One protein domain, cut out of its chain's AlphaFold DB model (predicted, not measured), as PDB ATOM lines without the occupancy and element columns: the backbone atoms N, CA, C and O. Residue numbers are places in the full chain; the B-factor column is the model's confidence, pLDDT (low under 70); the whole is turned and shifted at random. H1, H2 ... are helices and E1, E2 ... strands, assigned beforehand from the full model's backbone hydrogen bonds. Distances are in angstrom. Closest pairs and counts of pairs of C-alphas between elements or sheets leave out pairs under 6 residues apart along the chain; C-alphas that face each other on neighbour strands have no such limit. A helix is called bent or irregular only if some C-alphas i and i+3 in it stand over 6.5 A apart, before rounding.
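Overview. This is residues 23 to 136 of the 142 residues of the protein "14b7fce8-b8fc-4ac5-b580-897aceb0f7b8" of Thermothielavioides terrestris (UniProt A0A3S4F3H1). A small sheet of two parallel strands, E1 and E2, makes one side of the domain, and H5 sits in the middle with the helices H1, H4 and H6 around it. The helical hairpin H2 and H3 lies at one end and H7, which meets H6, at the other. The printed part has 114 residues with seven named helices and two named strands, in the order H1 H2 H3 E1 H4 H5 E2 H6 H7; the class is mostly helix. It is compact, with a radius of gyration of the C-alphas of 13.8 A and spans of 37 by 32 by 25 A.

Along the chain. Strand E1 covers residues 69 to 74, 13.0 A long, and E2 covers residues 96 to 101, 13.3 A long; C-alpha 69 is at (-16.832, -37.630, -9.542). Between them come H4, residues 77 to 80, and H5, residues 86 to 93. Before E1 come H1, residues 26 to 31, beginning at C-alpha 26 at (-3.375, -38.244, -18.527), H2, residues 36 to 47 and 16.5 A long, and H3, residues 52 to 60 and 12.5 A long. After E2 come H6, residues 111 to 120 and 15.7 A long, and H7, residues 128 to 135, ending at C-alpha 135 at (-17.551, -60.974, -27.940). H6 is irregular, but only just: C-alphas 113 and 116 are 6.6 A apart.

Arrangement. E1 and E2 are parallel neighbours at 15 degrees; N 74 and O 100 are 2.9 A apart and N 97 and O 69 2.9 A, both within hydrogen-bond range. E1, H4, H5 and E2 form a strand-helix-strand unit, two parallel neighbour strands with helices between, and its crossover is right-handed. The closest C-alphas of E2 and H6 are those of Val 101 and Tyr 117, 7.0 A apart. H5 is the hub. It touches H6 at a steep tilt of 44 degrees, the same way, the closest C-alphas being those of Arg 92 and Phe 120, 5.0 A apart. It touches H4 with C-alphas 80 and 88 closest, 4.3 A apart. It touches H1 about perpendicular, at 84 degrees, with Leu 30 and Thr 87 closest, their C-alphas 6.6 A apart. H7 touches H6 at a steep tilt of 57 degrees, opposite ways; the C-alphas of Phe 115 and Phe 128 are closest, 6.8 A apart. H2 and H3 are a hairpin and touch at a shallow tilt of 19 degrees, opposite ways, with the C-alphas of Ile 42 and Trp 53 closest at 4.9 A. H3 and H5 are only just apart, at 8.3 A. In H1, H2, H3, H5 and H7 every O i to N i+4 pair is within hydrogen-bond range; in H6 it is 3 of 6, and H4 is too short for such a pair.

Size, cuts and confidence. The two C-alphas farthest apart, those of Glu 59 and Gly 136, are 38.2 A apart. The printed part has no cut, and no link is long. The mean pLDDT of the printed part is 90.1; residues 106 to 108, between E2 and H6, are under 70.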
ATOM      1  N   LEU A  23     -10.191 -29.889 -15.400       92.19
ATOM      2  CA  LEU A  23      -9.526 -30.400 -16.595       92.19
ATOM      3  C   LEU A  23      -8.146 -30.918 -16.212       92.19
ATOM      4  O   LEU A  23      -7.364 -30.194 -15.603       92.19
ATOM      5  N   VAL A  24      -7.859 -32.159 -16.581       92.19
ATOM      6  CA  VAL A  24      -6.642 -32.882 -16.208       92.19
ATOM      7  C   VAL A  24      -6.107 -33.589 -17.443       92.19
ATOM      8  O   VAL A  24      -6.890 -34.102 -18.243       92.19
ATOM      9  N   ASN A  25      -4.786 -33.643 -17.602       93.12
ATOM     10  CA  ASN A  25      -4.173 -34.487 -18.624       93.12
ATOM     11  C   ASN A  25      -3.832 -35.885 -18.069       93.12
ATOM     12  O   ASN A  25      -3.711 -36.094 -16.864       93.12
ATOM     13  N   TYR A  26      -3.651 -36.867 -18.953       94.19
ATOM     14  CA  TYR A  26      -3.375 -38.244 -18.527       94.19
ATOM     15  C   TYR A  26      -2.090 -38.388 -17.692       94.19
ATOM     16  O   TYR A  26      -2.044 -39.215 -16.789       94.19
ATOM     17  N   GLU A  27      -1.060 -37.581 -17.949       92.75
ATOM     18  CA  GLU A  27       0.208 -37.639 -17.206       92.75
ATOM     19  C   GLU A  27       0.032 -37.186 -15.752       92.75
ATOM     20  O   GLU A  27       0.530 -37.829 -14.834       92.75
ATOM     21  N   GLN A  28      -0.742 -36.125 -15.534       92.38
ATOM     22  CA  GLN A  28      -1.112 -35.627 -14.211       92.38
ATOM     23  C   GLN A  28      -1.932 -36.652 -13.427       92.38
ATOM     24  O   GLN A  28      -1.731 -36.805 -12.225       92.38
ATOM     25  N   LEU A  29      -2.833 -37.380 -14.096       93.31
ATOM     26  CA  LEU A  29      -3.562 -38.482 -13.470       93.31
ATOM     27  C   LEU A  29      -2.608 -39.604 -13.031       93.31
ATOM     28  O   LEU A  29      -2.726 -40.115 -11.921       93.31
ATOM     29  N   LEU A  30      -1.645 -39.968 -13.881       94.00
ATOM     30  CA  LEU A  30      -0.658 -41.009 -13.577       94.00
ATOM     31  C   LEU A  30       0.260 -40.635 -12.412       94.00
ATOM     32  O   LEU A  30       0.597 -41.498 -11.608       94.00
ATOM     33  N   GLN A  31       0.638 -39.362 -12.298       92.69
ATOM     34  CA  GLN A  31       1.449 -38.858 -11.183       92.69
ATOM     35  C   GLN A  31       0.760 -39.004  -9.822       92.69
ATOM     36  O   GLN A  31       1.434 -39.009  -8.798       92.69
ATOM     37  N   GLN A  32      -0.566 -39.130  -9.810       92.38
ATOM     38  CA  GLN A  32      -1.353 -39.305  -8.595       92.38
ATOM     39  C   GLN A  32      -1.641 -40.767  -8.258       92.38
ATOM     40  O   GLN A  32      -2.343 -41.033  -7.284       92.38
ATOM     41  N   LEU A  33      -1.141 -41.721  -9.047       92.75
ATOM     42  CA  LEU A  33      -1.289 -43.127  -8.704       92.75
ATOM     43  C   LEU A  33      -0.534 -43.459  -7.409       92.75
ATOM     44  O   LEU A  33       0.533 -42.897  -7.152       92.75
ATOM     45  N   PRO A  34      -1.046 -44.422  -6.629       93.62
ATOM     46  CA  PRO A  34      -0.367 -44.871  -5.430       93.62
ATOM     47  C   PRO A  34       0.896 -45.681  -5.768       93.62
ATOM     48  O   PRO A  34       1.171 -46.027  -6.928       93.62
ATOM     49  N   SER A  35       1.677 -46.004  -4.735       93.38
ATOM     50  CA  SER A  35       2.904 -46.794  -4.875       93.38
ATOM     51  C   SER A  35       2.638 -48.151  -5.569       93.38
ATOM     52  O   SER A  35       1.509 -48.645  -5.578       93.38
ATOM     53  N   PRO A  36       3.645 -48.787  -6.197       91.94
ATOM     54  CA  PRO A  36       3.478 -50.124  -6.779       91.94
ATOM     55  C   PRO A  36       2.979 -51.185  -5.777       91.94
ATOM     56  O   PRO A  36       2.182 -52.049  -6.146       91.94
ATOM     57  N   GLU A  37       3.420 -51.106  -4.519       93.12
ATOM     58  CA  GLU A  37       2.991 -52.005  -3.439       93.12
ATOM     59  C   GLU A  37       1.495 -51.831  -3.155       93.12
ATOM     60  O   GLU A  37       0.728 -52.793  -3.179       93.12
ATOM     61  N   ASP A  38       1.062 -50.582  -3.010       93.69
ATOM     62  CA  ASP A  38      -0.331 -50.232  -2.749       93.69
ATOM     63  C   ASP A  38      -1.244 -50.626  -3.907       93.69
ATOM     64  O   ASP A  38      -2.348 -51.119  -3.686       93.69
ATOM     65  N   ARG A  39      -0.775 -50.451  -5.148       91.81
ATOM     66  CA  ARG A  39      -1.503 -50.882  -6.348       91.81
ATOM     67  C   ARG A  39      -1.737 -52.384  -6.367       91.81
ATOM     68  O   ARG A  39      -2.843 -52.806  -6.684       91.81
ATOM     69  N   SER A  40      -0.738 -53.169  -5.974       92.06
ATOM     70  CA  SER A  40      -0.865 -54.629  -5.913       92.06
ATOM     71  C   SER A  40      -1.950 -55.049  -4.912       92.06
ATOM     72  O   SER A  40      -2.794 -55.882  -5.232       92.06
ATOM     73  N   ILE A  41      -1.989 -54.402  -3.741       93.94
ATOM     74  CA  ILE A  41      -3.026 -54.629  -2.720       93.94
ATOM     75  C   ILE A  41      -4.411 -54.219  -3.242       93.94
ATOM     76  O   ILE A  41      -5.387 -54.948  -3.083       93.94
ATOM     77  N   ILE A  42      -4.512 -53.052  -3.882       92.88
ATOM     78  CA  ILE A  42      -5.768 -52.555  -4.461       92.88
ATOM     79  C   ILE A  42      -6.301 -53.524  -5.521       92.88
ATOM     80  O   ILE A  42      -7.500 -53.806  -5.537       92.88
ATOM     81  N   ASP A  43      -5.441 -54.022  -6.408       89.62
ATOM     82  CA  ASP A  43      -5.830 -54.957  -7.466       89.62
ATOM     83  C   ASP A  43      -6.312 -56.291  -6.904       89.62
ATOM     84  O   ASP A  43      -7.329 -56.821  -7.362       89.62
ATOM     85  N   GLU A  44      -5.649 -56.796  -5.864       91.62
ATOM     86  CA  GLU A  44      -6.096 -57.988  -5.149       91.62
ATOM     87  C   GLU A  44      -7.496 -57.780  -4.550       91.62
ATOM     88  O   GLU A  44      -8.408 -58.566  -4.826       91.62
ATOM     89  N   LEU A  45      -7.715 -56.680  -3.825       92.75
ATOM     90  CA  LEU A  45      -9.021 -56.350  -3.240       92.75
ATOM     91  C   LEU A  45     -10.111 -56.191  -4.311       92.75
ATOM     92  O   LEU A  45     -11.231 -56.675  -4.133       92.75
ATOM     93  N   ARG A  46      -9.790 -55.563  -5.451       86.50
ATOM     94  CA  ARG A  46     -10.711 -55.453  -6.594       86.50
ATOM     95  C   ARG A  46     -11.074 -56.818  -7.165       86.50
ATOM     96  O   ARG A  46     -12.247 -57.036  -7.456       86.50
ATOM     97  N   SER A  47     -10.103 -57.720  -7.308       86.19
ATOM     98  CA  SER A  47     -10.342 -59.071  -7.838       86.19
ATOM     99  C   SER A  47     -11.273 -59.896  -6.946       86.19
ATOM    100  O   SER A  47     -12.054 -60.703  -7.440       86.19
ATOM    101  N   GLN A  48     -11.248 -59.635  -5.638       89.00
ATOM    102  CA  GLN A  48     -12.118 -60.269  -4.646       89.00
ATOM    103  C   GLN A  48     -13.464 -59.544  -4.485       89.00
ATOM    104  O   GLN A  48     -14.253 -59.898  -3.610       89.00
ATOM    105  N   ASN A  49     -13.729 -58.510  -5.295       85.31
ATOM    106  CA  ASN A  49     -14.891 -57.630  -5.181       85.31
ATOM    107  C   ASN A  49     -15.046 -57.003  -3.774       85.31
ATOM    108  O   ASN A  49     -16.156 -56.688  -3.337       85.31
ATOM    109  N   ASN A  50     -13.935 -56.814  -3.053       91.31
ATOM    110  CA  ASN A  50     -13.928 -56.227  -1.717       91.31
ATOM    111  C   ASN A  50     -13.957 -54.688  -1.821       91.31
ATOM    112  O   ASN A  50     -13.006 -54.109  -2.349       91.31
ATOM    113  N   PRO A  51     -14.988 -53.990  -1.300       90.75
ATOM    114  CA  PRO A  51     -15.105 -52.532  -1.401       90.75
ATOM    115  C   PRO A  51     -13.948 -51.745  -0.760       90.75
ATOM    116  O   PRO A  51     -13.760 -50.577  -1.120       90.75
ATOM    117  N   ASP A  52     -13.156 -52.362   0.119       93.81
ATOM    118  CA  ASP A  52     -12.005 -51.752   0.795       93.81
ATOM    119  C   ASP A  52     -10.933 -51.252  -0.180       93.81
ATOM    120  O   ASP A  52     -10.176 -50.338   0.156       93.81
ATOM    121  N   TRP A  53     -10.908 -51.755  -1.423       92.06
ATOM    122  CA  TRP A  53     -10.018 -51.228  -2.462       92.06
ATOM    123  C   TRP A  53     -10.194 -49.716  -2.650       92.06
ATOM    124  O   TRP A  53      -9.222 -49.011  -2.919       92.06
ATOM    125  N   LYS A  54     -11.423 -49.199  -2.480       91.75
ATOM    126  CA  LYS A  54     -11.712 -47.762  -2.581       91.75
ATOM    127  C   LYS A  54     -11.102 -47.004  -1.417       91.75
ATOM    128  O   LYS A  54     -10.504 -45.962  -1.640       91.75
ATOM    129  N   VAL A  55     -11.247 -47.523  -0.198       93.25
ATOM    130  CA  VAL A  55     -10.673 -46.912   1.008       93.25
ATOM    131  C   VAL A  55      -9.163 -46.812   0.843       93.25
ATOM    132  O   VAL A  55      -8.609 -45.718   0.912       93.25
ATOM    133  N   ARG A  56      -8.526 -47.927   0.471       94.31
ATOM    134  CA  ARG A  56      -7.083 -47.979   0.263       94.31
ATOM    135  C   ARG A  56      -6.607 -47.031  -0.832       94.31
ATOM    136  O   ARG A  56      -5.588 -46.376  -0.651       94.31
ATOM    137  N   MET A  57      -7.348 -46.944  -1.939       93.81
ATOM    138  CA  MET A  57      -7.073 -46.004  -3.027       93.81
ATOM    139  C   MET A  57      -7.131 -44.554  -2.546       93.81
ATOM    140  O   MET A  57      -6.226 -43.786  -2.852       93.81
ATOM    141  N   ARG A  58      -8.150 -44.172  -1.767       93.44
ATOM    142  CA  ARG A  58      -8.259 -42.801  -1.244       93.44
ATOM    143  C   ARG A  58      -7.119 -42.450  -0.284       93.44
ATOM    144  O   ARG A  58      -6.675 -41.311  -0.271       93.44
ATOM    145  N   GLU A  59      -6.643 -43.410   0.500       93.94
ATOM    146  CA  GLU A  59      -5.583 -43.174   1.487       93.94
ATOM    147  C   GLU A  59      -4.187 -43.030   0.873       93.94
ATOM    148  O   GLU A  59      -3.352 -42.328   1.439       93.94
ATOM    149  N   SER A  60      -3.912 -43.678  -0.263       93.62
ATOM    150  CA  SER A  60      -2.562 -43.694  -0.845       93.62
ATOM    151  C   SER A  60      -2.383 -42.981  -2.171       93.62
ATOM    152  O   SER A  60      -1.244 -42.760  -2.589       93.62
ATOM    153  N   ALA A  61      -3.468 -42.649  -2.858       93.69
ATOM    154  CA  ALA A  61      -3.410 -41.940  -4.124       93.69
ATOM    155  C   ALA A  61      -3.596 -40.429  -3.927       93.69
ATOM    156  O   ALA A  61      -4.066 -39.950  -2.892       93.69
ATOM    157  N   GLY A  62      -3.233 -39.666  -4.956       91.50
ATOM    158  CA  GLY A  62      -3.459 -38.226  -4.997       91.50
ATOM    159  C   GLY A  62      -4.945 -37.864  -5.067       91.50
ATOM    160  O   GLY A  62      -5.818 -38.705  -5.302       91.50
ATOM    161  N   ARG A  63      -5.229 -36.570  -4.892       90.12
ATOM    162  CA  ARG A  63      -6.584 -36.029  -4.717       90.12
ATOM    163  C   ARG A  63      -7.608 -36.478  -5.768       90.12
ATOM    164  O   ARG A  63      -8.758 -36.718  -5.420       90.12
ATOM    165  N   LEU A  64      -7.227 -36.652  -7.034       91.62
ATOM    166  CA  LEU A  64      -8.145 -37.089  -8.099       91.62
ATOM    167  C   LEU A  64      -8.825 -38.430  -7.795       91.62
ATOM    168  O   LEU A  64      -9.944 -38.656  -8.250       91.62
ATOM    169  N   PHE A  65      -8.162 -39.300  -7.034       93.81
ATOM    170  CA  PHE A  65      -8.676 -40.605  -6.622       93.81
ATOM    171  C   PHE A  65      -9.430 -40.569  -5.283       93.81
ATOM    172  O   PHE A  65     -10.066 -41.557  -4.918       93.81
ATOM    173  N   GLN A  66      -9.371 -39.446  -4.566       92.44
ATOM    174  CA  GLN A  66     -10.058 -39.232  -3.290       92.44
ATOM    175  C   GLN A  66     -11.506 -38.770  -3.489       92.44
ATOM    176  O   GLN A  66     -12.376 -39.097  -2.682       92.44
ATOM    177  N   GLU A  67     -11.764 -38.070  -4.594       90.62
ATOM    178  CA  GLU A  67     -13.060 -37.477  -4.924       90.62
ATOM    179  C   GLU A  67     -14.029 -38.467  -5.597       90.62
ATOM    180  O   GLU A  67     -13.640 -39.320  -6.401       90.62
ATOM    181  N   ASP A  68     -15.327 -38.290  -5.328       92.69
ATOM    182  CA  ASP A  68     -16.412 -39.004  -6.006       92.69
ATOM    183  C   ASP A  68     -16.971 -38.166  -7.162       92.69
ATOM    184  O   ASP A  68     -17.824 -37.292  -6.995       92.69
ATOM    185  N   TRP A  69     -16.500 -38.442  -8.377       93.62
ATOM    186  CA  TRP A  69     -16.832 -37.630  -9.542       93.62
ATOM    187  C   TRP A  69     -18.282 -37.824  -9.996       93.62
ATOM    188  O   TRP A  69     -18.747 -38.935 -10.268       93.62
ATOM    189  N   TYR A  70     -19.006 -36.725 -10.212       94.75
ATOM    190  CA  TYR A  70     -20.335 -36.812 -10.823       94.75
ATOM    191  C   TYR A  70     -20.263 -37.317 -12.271       94.75
ATOM    192  O   TYR A  70     -21.065 -38.157 -12.690       94.75
ATOM    193  N   ARG A  71     -19.285 -36.822 -13.039       95.25
ATOM    194  CA  ARG A  71     -19.046 -37.224 -14.424       95.25
ATOM    195  C   ARG A  71     -17.561 -37.189 -14.752       95.25
ATOM    196  O   ARG A  71     -16.913 -36.183 -14.493       95.25
ATOM    197  N   LEU A  72     -17.070 -38.241 -15.400       96.62
ATOM    198  CA  LEU A  72     -15.782 -38.219 -16.092       96.62
ATOM    199  C   LEU A  72     -15.985 -38.251 -17.602       96.62
ATOM    200  O   LEU A  72     -16.854 -38.964 -18.103       96.62
ATOM    201  N   VAL A  73     -15.163 -37.503 -18.325       96.88
ATOM    202  CA  VAL A  73     -15.144 -37.499 -19.788       96.88
ATOM    203  C   VAL A  73     -13.711 -37.758 -20.220       96.88
ATOM    204  O   VAL A  73     -12.821 -36.993 -19.859       96.88
ATOM    205  N   LEU A  74     -13.490 -38.846 -20.952       95.94
ATOM    206  CA  LEU A  74     -12.205 -39.115 -21.585       95.94
ATOM    207  C   LEU A  74     -12.236 -38.558 -22.996       95.94
ATOM    208  O   LEU A  74     -13.041 -39.007 -23.809       95.94
ATOM    209  N   ASP A  75     -11.364 -37.595 -23.259       95.06
ATOM    210  CA  ASP A  75     -11.086 -37.125 -24.609       95.06
ATOM    211  C   ASP A  75      -9.929 -37.924 -25.218       95.06
ATOM    212  O   ASP A  75      -9.036 -38.398 -24.499       95.06
ATOM    213  N   GLU A  76      -9.977 -38.109 -26.534       93.06
ATOM    214  CA  GLU A  76      -9.075 -38.976 -27.296       93.06
ATOM    215  C   GLU A  76      -8.856 -40.348 -26.642       93.06
ATOM    216  O   GLU A  76      -7.736 -40.813 -26.403       93.06
ATOM    217  N   ALA A  77      -9.967 -41.011 -26.323       92.44
ATOM    218  CA  ALA A  77      -9.952 -42.207 -25.495       92.44
ATOM    219  C   ALA A  77      -9.222 -43.409 -26.119       92.44
ATOM    220  O   ALA A  77      -8.885 -44.346 -25.397       92.44
ATOM    221  N   HIS A  78      -8.873 -43.385 -27.410       90.81
ATOM    222  CA  HIS A  78      -7.938 -44.346 -28.013       90.81
ATOM    223  C   HIS A  78      -6.668 -44.566 -27.156       90.81
ATOM    224  O   HIS A  78      -6.113 -45.656 -27.147       90.81
ATOM    225  N   ARG A  79      -6.275 -43.592 -26.317       91.38
ATOM    226  CA  ARG A  79      -5.189 -43.708 -25.324       91.38
ATOM    227  C   ARG A  79      -5.348 -44.782 -24.238       91.38
ATOM    228  O   ARG A  79      -4.346 -45.127 -23.613       91.38
ATOM    229  N   ILE A  80      -6.553 -45.290 -23.976       93.00
ATOM    230  CA  ILE A  80      -6.795 -46.325 -22.951       93.00
ATOM    231  C   ILE A  80      -7.122 -47.710 -23.530       93.00
ATOM    232  O   ILE A  80      -7.453 -48.608 -22.755       93.00
ATOM    233  N   ASN A  81      -7.010 -47.895 -24.852       90.38
ATOM    234  CA  ASN A  81      -7.346 -49.143 -25.554       90.38
ATOM    235  C   ASN A  81      -6.534 -50.363 -25.079       90.38
ATOM    236  O   ASN A  81      -7.006 -51.493 -25.130       90.38
ATOM    237  N   ASN A  82      -5.327 -50.153 -24.550       90.62
ATOM    238  CA  ASN A  82      -4.552 -51.210 -23.919       90.62
ATOM    239  C   ASN A  82      -4.951 -51.357 -22.444       90.62
ATOM    240  O   ASN A  82      -4.564 -50.536 -21.604       90.62
ATOM    241  N   ARG A  83      -5.648 -52.454 -22.116       89.19
ATOM    242  CA  ARG A  83      -6.133 -52.760 -20.758       89.19
ATOM    243  C   ARG A  83      -5.041 -52.808 -19.687       89.19
ATOM    244  O   ARG A  83      -5.334 -52.543 -18.523       89.19
ATOM    245  N   PHE A  84      -3.811 -53.146 -20.071       90.56
ATOM    246  CA  PHE A  84      -2.664 -53.263 -19.166       90.56
ATOM    247  C   PHE A  84      -1.895 -51.956 -18.995       90.56
ATOM    248  O   PHE A  84      -1.007 -51.867 -18.147       90.56
ATOM    249  N   SER A  85      -2.189 -50.943 -19.812       92.94
ATOM    250  CA  SER A  85      -1.514 -49.657 -19.682       92.94
ATOM    251  C   SER A  85      -1.874 -49.004 -18.349       92.94
ATOM    252  O   SER A  85      -3.031 -49.030 -17.918       92.94
ATOM    253  N   GLN A  86      -0.892 -48.361 -17.713       92.88
ATOM    254  CA  GLN A  86      -1.131 -47.627 -16.467       92.88
ATOM    255  C   GLN A  86      -2.208 -46.552 -16.649       92.88
ATOM    256  O   GLN A  86      -3.005 -46.336 -15.745       92.88
ATOM    257  N   THR A  87      -2.277 -45.923 -17.826       94.88
ATOM    258  CA  THR A  87      -3.296 -44.919 -18.155       94.88
ATOM    259  C   THR A  87      -4.696 -45.518 -18.123       94.88
ATOM    260  O   THR A  87      -5.584 -44.981 -17.465       94.88
ATOM    261  N   SER A  88      -4.888 -46.664 -18.785       94.19
ATOM    262  CA  SER A  88      -6.165 -47.379 -18.787       94.19
ATOM    263  C   SER A  88      -6.570 -47.802 -17.380       94.19
ATOM    264  O   SER A  88      -7.697 -47.566 -16.952       94.19
ATOM    265  N   ILE A  89      -5.631 -48.379 -16.632       92.12
ATOM    266  CA  ILE A  89      -5.847 -48.806 -15.249       92.12
ATOM    267  C   ILE A  89      -6.240 -47.608 -14.363       92.12
ATOM    268  O   ILE A  89      -7.262 -47.666 -13.677       92.12
ATOM    269  N   ALA A  90      -5.506 -46.494 -14.443       94.75
ATOM    270  CA  ALA A  90      -5.774 -45.275 -13.683       94.75
ATOM    271  C   ALA A  90      -7.179 -44.716 -13.946       94.75
ATOM    272  O   ALA A  90      -7.935 -44.465 -13.009       94.75
ATOM    273  N   CYS A  91      -7.574 -44.582 -15.215       95.38
ATOM    274  CA  CYS A  91      -8.912 -44.106 -15.569       95.38
ATOM    275  C   CYS A  91     -10.024 -45.027 -15.036       95.38
ATOM    276  O   CYS A  91     -11.109 -44.553 -14.680       95.38
ATOM    277  N   ARG A  92      -9.770 -46.340 -14.971       92.50
ATOM    278  CA  ARG A  92     -10.731 -47.343 -14.482       92.50
ATOM    279  C   ARG A  92     -10.825 -47.386 -12.952       92.50
ATOM    280  O   ARG A  92     -11.880 -47.759 -12.446       92.50
ATOM    281  N   TYR A  93      -9.799 -46.951 -12.215       92.31
ATOM    282  CA  TYR A  93      -9.868 -46.813 -10.752       92.31
ATOM    283  C   TYR A  93     -10.738 -45.647 -10.279       92.31
ATOM    284  O   TYR A  93     -11.303 -45.728  -9.188       92.31
ATOM    285  N   LEU A  94     -10.855 -44.571 -11.065       94.12
ATOM    286  CA  LEU A  94     -11.580 -43.377 -10.632       94.12
ATOM    287  C   LEU A  94     -13.041 -43.693 -10.282       94.12
ATOM    288  O   LEU A  94     -13.789 -44.320 -11.053       94.12
ATOM    289  N   VAL A  95     -13.462 -43.216  -9.110       92.25
ATOM    290  CA  VAL A  95     -14.838 -43.363  -8.648       92.25
ATOM    291  C   VAL A  95     -15.704 -42.303  -9.316       92.25
ATOM    292  O   VAL A  95     -15.400 -41.116  -9.282       92.25
ATOM    293  N   LYS A  96     -16.774 -42.745  -9.981       94.44
ATOM    294  CA  LYS A  96     -17.654 -41.869 -10.756       94.44
ATOM    295  C   LYS A  96     -19.102 -42.338 -10.787       94.44
ATOM    296  O   LYS A  96     -19.354 -43.532 -10.627       94.44
ATOM    297  N   THR A  97     -20.028 -41.415 -11.037       94.50
ATOM    298  CA  THR A  97     -21.453 -41.723 -11.275       94.50
ATOM    299  C   THR A  97     -21.743 -41.892 -12.766       94.50
ATOM    300  O   THR A  97     -22.339 -42.884 -13.171       94.50
ATOM    301  N   HIS A  98     -21.278 -40.951 -13.589       95.06
ATOM    302  CA  HIS A  98     -21.431 -40.976 -15.042       95.06
ATOM    303  C   HIS A  98     -20.065 -40.970 -15.730       95.06
ATOM    304  O   HIS A  98     -19.096 -40.399 -15.225       95.06
ATOM    305  N   SER A  99     -19.995 -41.545 -16.922       95.50
ATOM    306  CA  SER A  99     -18.761 -41.585 -17.703       95.50
ATOM    307  C   SER A  99     -19.041 -41.533 -19.188       95.50
ATOM    308  O   SER A  99     -19.923 -42.247 -19.654       95.50
ATOM    309  N   TRP A 100     -18.272 -40.723 -19.910       95.50
ATOM    310  CA  TRP A 100     -18.279 -40.647 -21.367       95.50
ATOM    311  C   TRP A 100     -16.884 -40.907 -21.924       95.50
ATOM    312  O   TRP A 100     -15.875 -40.532 -21.325       95.50
ATOM    313  N   VAL A 101     -16.861 -41.541 -23.087       94.00
ATOM    314  CA  VAL A 101     -15.664 -41.859 -23.859       94.00
ATOM    315  C   VAL A 101     -15.841 -41.160 -25.199       94.00
ATOM    316  O   VAL A 101     -16.790 -41.454 -25.922       94.00
ATOM    317  N   LEU A 102     -14.969 -40.203 -25.497       93.31
ATOM    318  CA  LEU A 102     -14.956 -39.462 -26.750       93.31
ATOM    319  C   LEU A 102     -13.705 -39.875 -27.517       93.31
ATOM    320  O   LEU A 102     -12.580 -39.732 -27.035       93.31
ATOM    321  N   THR A 103     -13.888 -40.446 -28.700       89.50
ATOM    322  CA  THR A 103     -12.769 -40.778 -29.577       89.50
ATOM    323  C   THR A 103     -13.219 -40.810 -31.029       89.50
ATOM    324  O   THR A 103     -14.313 -41.285 -31.332       89.50
ATOM    325  N   GLY A 104     -12.372 -40.300 -31.925       84.69
ATOM    326  CA  GLY A 104     -12.572 -40.425 -33.369       84.69
ATOM    327  C   GLY A 104     -12.238 -41.817 -33.917       84.69
ATOM    328  O   GLY A 104     -12.626 -42.132 -35.040       84.69
ATOM    329  N   THR A 105     -11.559 -42.660 -33.129       80.69
ATOM    330  CA  THR A 105     -11.047 -43.967 -33.559       80.69
ATOM    331  C   THR A 105     -11.534 -45.044 -32.598       80.69
ATOM    332  O   THR A 105     -10.958 -45.239 -31.532       80.69
ATOM    333  N   LEU A 106     -12.623 -45.725 -32.958       64.88
ATOM    334  CA  LEU A 106     -13.270 -46.708 -32.080       64.88
ATOM    335  C   LEU A 106     -12.537 -48.054 -32.012       64.88
ATOM    336  O   LEU A 106     -12.617 -48.725 -30.991       64.88
ATOM    337  N   MET A 107     -11.832 -48.442 -33.075       65.38
ATOM    338  CA  MET A 107     -11.044 -49.672 -33.127       65.38
ATOM    339  C   MET A 107      -9.832 -49.487 -34.008       65.38
ATOM    340  O   MET A 107      -9.944 -48.933 -35.105       65.38
ATOM    341  N   THR A 108      -8.707 -50.010 -33.546       67.50
ATOM    342  CA  THR A 108      -7.488 -50.060 -34.340       67.50
ATOM    343  C   THR A 108      -7.224 -51.476 -34.829       67.50
ATOM    344  O   THR A 108      -7.138 -51.651 -36.041       67.50
ATOM    345  N   ASN A 109      -7.136 -52.480 -33.941       70.50
ATOM    346  CA  ASN A 109      -6.620 -53.799 -34.346       70.50
ATOM    347  C   ASN A 109      -7.285 -55.038 -33.722       70.50
ATOM    348  O   ASN A 109      -7.192 -56.107 -34.323       70.50
ATOM    349  N   ASP A 110      -7.914 -54.937 -32.548       79.12
ATOM    350  CA  ASP A 110      -8.384 -56.105 -31.788       79.12
ATOM    351  C   ASP A 110      -9.712 -55.807 -31.078       79.12
ATOM    352  O   ASP A 110      -9.920 -54.710 -30.560       79.12
ATOM    353  N   THR A 111     -10.603 -56.796 -31.013       82.75
ATOM    354  CA  THR A 111     -11.821 -56.751 -30.198       82.75
ATOM    355  C   THR A 111     -11.501 -56.524 -28.723       82.75
ATOM    356  O   THR A 111     -12.271 -55.868 -28.026       82.75
ATOM    357  N   ASP A 112     -10.346 -56.979 -28.236       86.56
ATOM    358  CA  ASP A 112      -9.906 -56.748 -26.856       86.56
ATOM    359  C   ASP A 112      -9.695 -55.250 -26.528       86.56
ATOM    360  O   ASP A 112      -9.774 -54.861 -25.359       86.56
ATOM    361  N   GLU A 113      -9.497 -54.387 -27.538       87.31
ATOM    362  CA  GLU A 113      -9.314 -52.933 -27.369       87.31
ATOM    363  C   GLU A 113     -10.572 -52.220 -26.851       87.31
ATOM    364  O   GLU A 113     -10.472 -51.135 -26.273       87.31
ATOM    365  N   PHE A 114     -11.755 -52.824 -27.009       88.12
ATOM    366  CA  PHE A 114     -13.002 -52.247 -26.505       88.12
ATOM    367  C   PHE A 114     -13.212 -52.445 -25.011       88.12
ATOM    368  O   PHE A 114     -13.879 -51.626 -24.372       88.12
ATOM    369  N   PHE A 115     -12.662 -53.521 -24.446       90.75
ATOM    370  CA  PHE A 115     -12.902 -53.870 -23.050       90.75
ATOM    371  C   PHE A 115     -12.583 -52.712 -22.086       90.75
ATOM    372  O   PHE A 115     -13.430 -52.390 -21.250       90.75
ATOM    373  N   PRO A 116     -11.438 -52.009 -22.206       91.88
ATOM    374  CA  PRO A 116     -11.150 -50.856 -21.358       91.88
ATOM    375  C   PRO A 116     -12.206 -49.754 -21.382       91.88
ATOM    376  O   PRO A 116     -12.450 -49.135 -20.344       91.88
ATOM    377  N   TYR A 117     -12.839 -49.505 -22.532       92.25
ATOM    378  CA  TYR A 117     -13.928 -48.534 -22.631       92.25
ATOM    379  C   TYR A 117     -15.150 -49.001 -21.868       92.25
ATOM    380  O   TYR A 117     -15.733 -48.224 -21.118       92.25
ATOM    381  N   LEU A 118     -15.522 -50.266 -22.038       91.56
ATOM    382  CA  LEU A 118     -16.704 -50.850 -21.414       91.56
ATOM    383  C   LEU A 118     -16.572 -50.936 -19.890       91.56
ATOM    384  O   LEU A 118     -17.535 -50.612 -19.186       91.56
ATOM    385  N   ASP A 119     -15.385 -51.283 -19.391       91.31
ATOM    386  CA  ASP A 119     -15.083 -51.276 -17.958       91.31
ATOM    387  C   ASP A 119     -15.030 -49.838 -17.417       91.31
ATOM    388  O   ASP A 119     -15.623 -49.524 -16.382       91.31
ATOM    389  N   PHE A 120     -14.418 -48.897 -18.154       93.62
ATOM    390  CA  PHE A 120     -14.459 -47.484 -17.775       93.62
ATOM    391  C   PHE A 120     -15.897 -46.963 -17.687       93.62
ATOM    392  O   PHE A 120     -16.224 -46.273 -16.721       93.62
ATOM    393  N   LEU A 121     -16.749 -47.310 -18.650       92.75
ATOM    394  CA  LEU A 121     -18.156 -46.922 -18.698       92.75
ATOM    395  C   LEU A 121     -19.028 -47.634 -17.649       92.75
ATOM    396  O   LEU A 121     -20.189 -47.259 -17.495       92.75
ATOM    397  N   ARG A 122     -18.477 -48.616 -16.916       87.62
ATOM    398  CA  ARG A 122     -19.187 -49.464 -15.942       87.62
ATOM    399  C   ARG A 122     -20.418 -50.144 -16.538       87.62
ATOM    400  O   ARG A 122     -21.494 -50.157 -15.944       87.62
ATOM    401  N   THR A 123     -20.252 -50.682 -17.739       83.88
ATOM    402  CA  THR A 123     -21.267 -51.541 -18.358       83.88
ATOM    403  C   THR A 123     -21.291 -52.918 -17.685       83.88
ATOM    404  O   THR A 123     -20.552 -53.168 -16.732       83.88
ATOM    405  N   VAL A 124     -22.117 -53.837 -18.192       80.69
ATOM    406  CA  VAL A 124     -22.138 -55.239 -17.732       80.69
ATOM    407  C   VAL A 124     -20.804 -55.971 -17.951       80.69
ATOM    408  O   VAL A 124     -20.577 -57.011 -17.350       80.69
ATOM    409  N   TYR A 125     -19.905 -55.415 -18.771       81.06
ATOM    410  CA  TYR A 125     -18.599 -55.985 -19.100       81.06
ATOM    411  C   TYR A 125     -17.474 -55.387 -18.246       81.06
ATOM    412  O   TYR A 125     -16.613 -54.664 -18.743       81.06
ATOM    413  N   ASN A 126     -17.484 -55.684 -16.948       76.00
ATOM    414  CA  ASN A 126     -16.428 -55.301 -15.999       76.00
ATOM    415  C   ASN A 126     -15.371 -56.406 -15.787       76.00
ATOM    416  O   ASN A 126     -14.289 -56.147 -15.261       76.00
ATOM    417  N   GLU A 127     -15.656 -57.629 -16.233       84.25
ATOM    418  CA  GLU A 127     -14.746 -58.771 -16.173       84.25
ATOM    419  C   GLU A 127     -14.285 -59.174 -17.574       84.25
ATOM    420  O   GLU A 127     -15.088 -59.523 -18.442       84.25
ATOM    421  N   PHE A 128     -12.967 -59.167 -17.793       85.75
ATOM    422  CA  PHE A 128     -12.394 -59.448 -19.112       85.75
ATOM    423  C   PHE A 128     -12.715 -60.864 -19.612       85.75
ATOM    424  O   PHE A 128     -12.944 -61.057 -20.801       85.75
ATOM    425  N   GLY A 129     -12.769 -61.851 -18.710       85.50
ATOM    426  CA  GLY A 129     -13.120 -63.228 -19.069       85.50
ATOM    427  C   GLY A 129     -14.539 -63.339 -19.627       85.50
ATOM    428  O   GLY A 129     -14.728 -63.913 -20.695       85.50
ATOM    429  N   SER A 130     -15.521 -62.730 -18.952       85.62
ATOM    430  CA  SER A 130     -16.908 -62.691 -19.435       85.62
ATOM    431  C   SER A 130     -17.022 -61.928 -20.752       85.62
ATOM    432  O   SER A 130     -17.679 -62.398 -21.672       85.62
ATOM    433  N   TYR A 131     -16.345 -60.782 -20.861       87.81
ATOM    434  CA  TYR A 131     -16.302 -59.998 -22.094       87.81
ATOM    435  C   TYR A 131     -15.809 -60.822 -23.289       87.81
ATOM    436  O   TYR A 131     -16.455 -60.849 -24.334       87.81
ATOM    437  N   ARG A 132     -14.681 -61.520 -23.121       86.69
ATOM    438  CA  ARG A 132     -14.059 -62.310 -24.187       86.69
ATOM    439  C   ARG A 132     -14.931 -63.493 -24.609       86.69
ATOM    440  O   ARG A 132     -14.987 -63.802 -25.791       86.69
ATOM    441  N   ASN A 133     -15.619 -64.129 -23.661       86.94
ATOM    442  CA  ASN A 133     -16.540 -65.225 -23.964       86.94
ATOM    443  C   ASN A 133     -17.733 -64.766 -24.815       86.94
ATOM    444  O   ASN A 133     -18.167 -65.508 -25.691       86.94
ATOM    445  N   ASP A 134     -18.243 -63.555 -24.573       86.06
ATOM    446  CA  ASP A 134     -19.420 -63.030 -25.274       86.06
ATOM    447  C   ASP A 134     -19.076 -62.411 -26.635       86.06
ATOM    448  O   ASP A 134     -19.836 -62.557 -27.592       86.06
ATOM    449  N   MET A 135     -17.949 -61.697 -26.725       83.94
ATOM    450  CA  MET A 135     -17.551 -60.974 -27.940       83.94
ATOM    451  C   MET A 135     -16.700 -61.808 -28.904       83.94
ATOM    452  O   MET A 135     -16.569 -61.432 -30.068       83.94
ATOM    453  N   GLY A 136     -16.138 -62.927 -28.438       75.44
ATOM    454  CA  GLY A 136     -15.183 -63.733 -29.195       75.44
ATOM    455  C   GLY A 136     -13.809 -63.069 -29.317       75.44
ATOM    456  O   GLY A 136     -13.575 -61.949 -28.853       75.44
TER     457      GLY A 136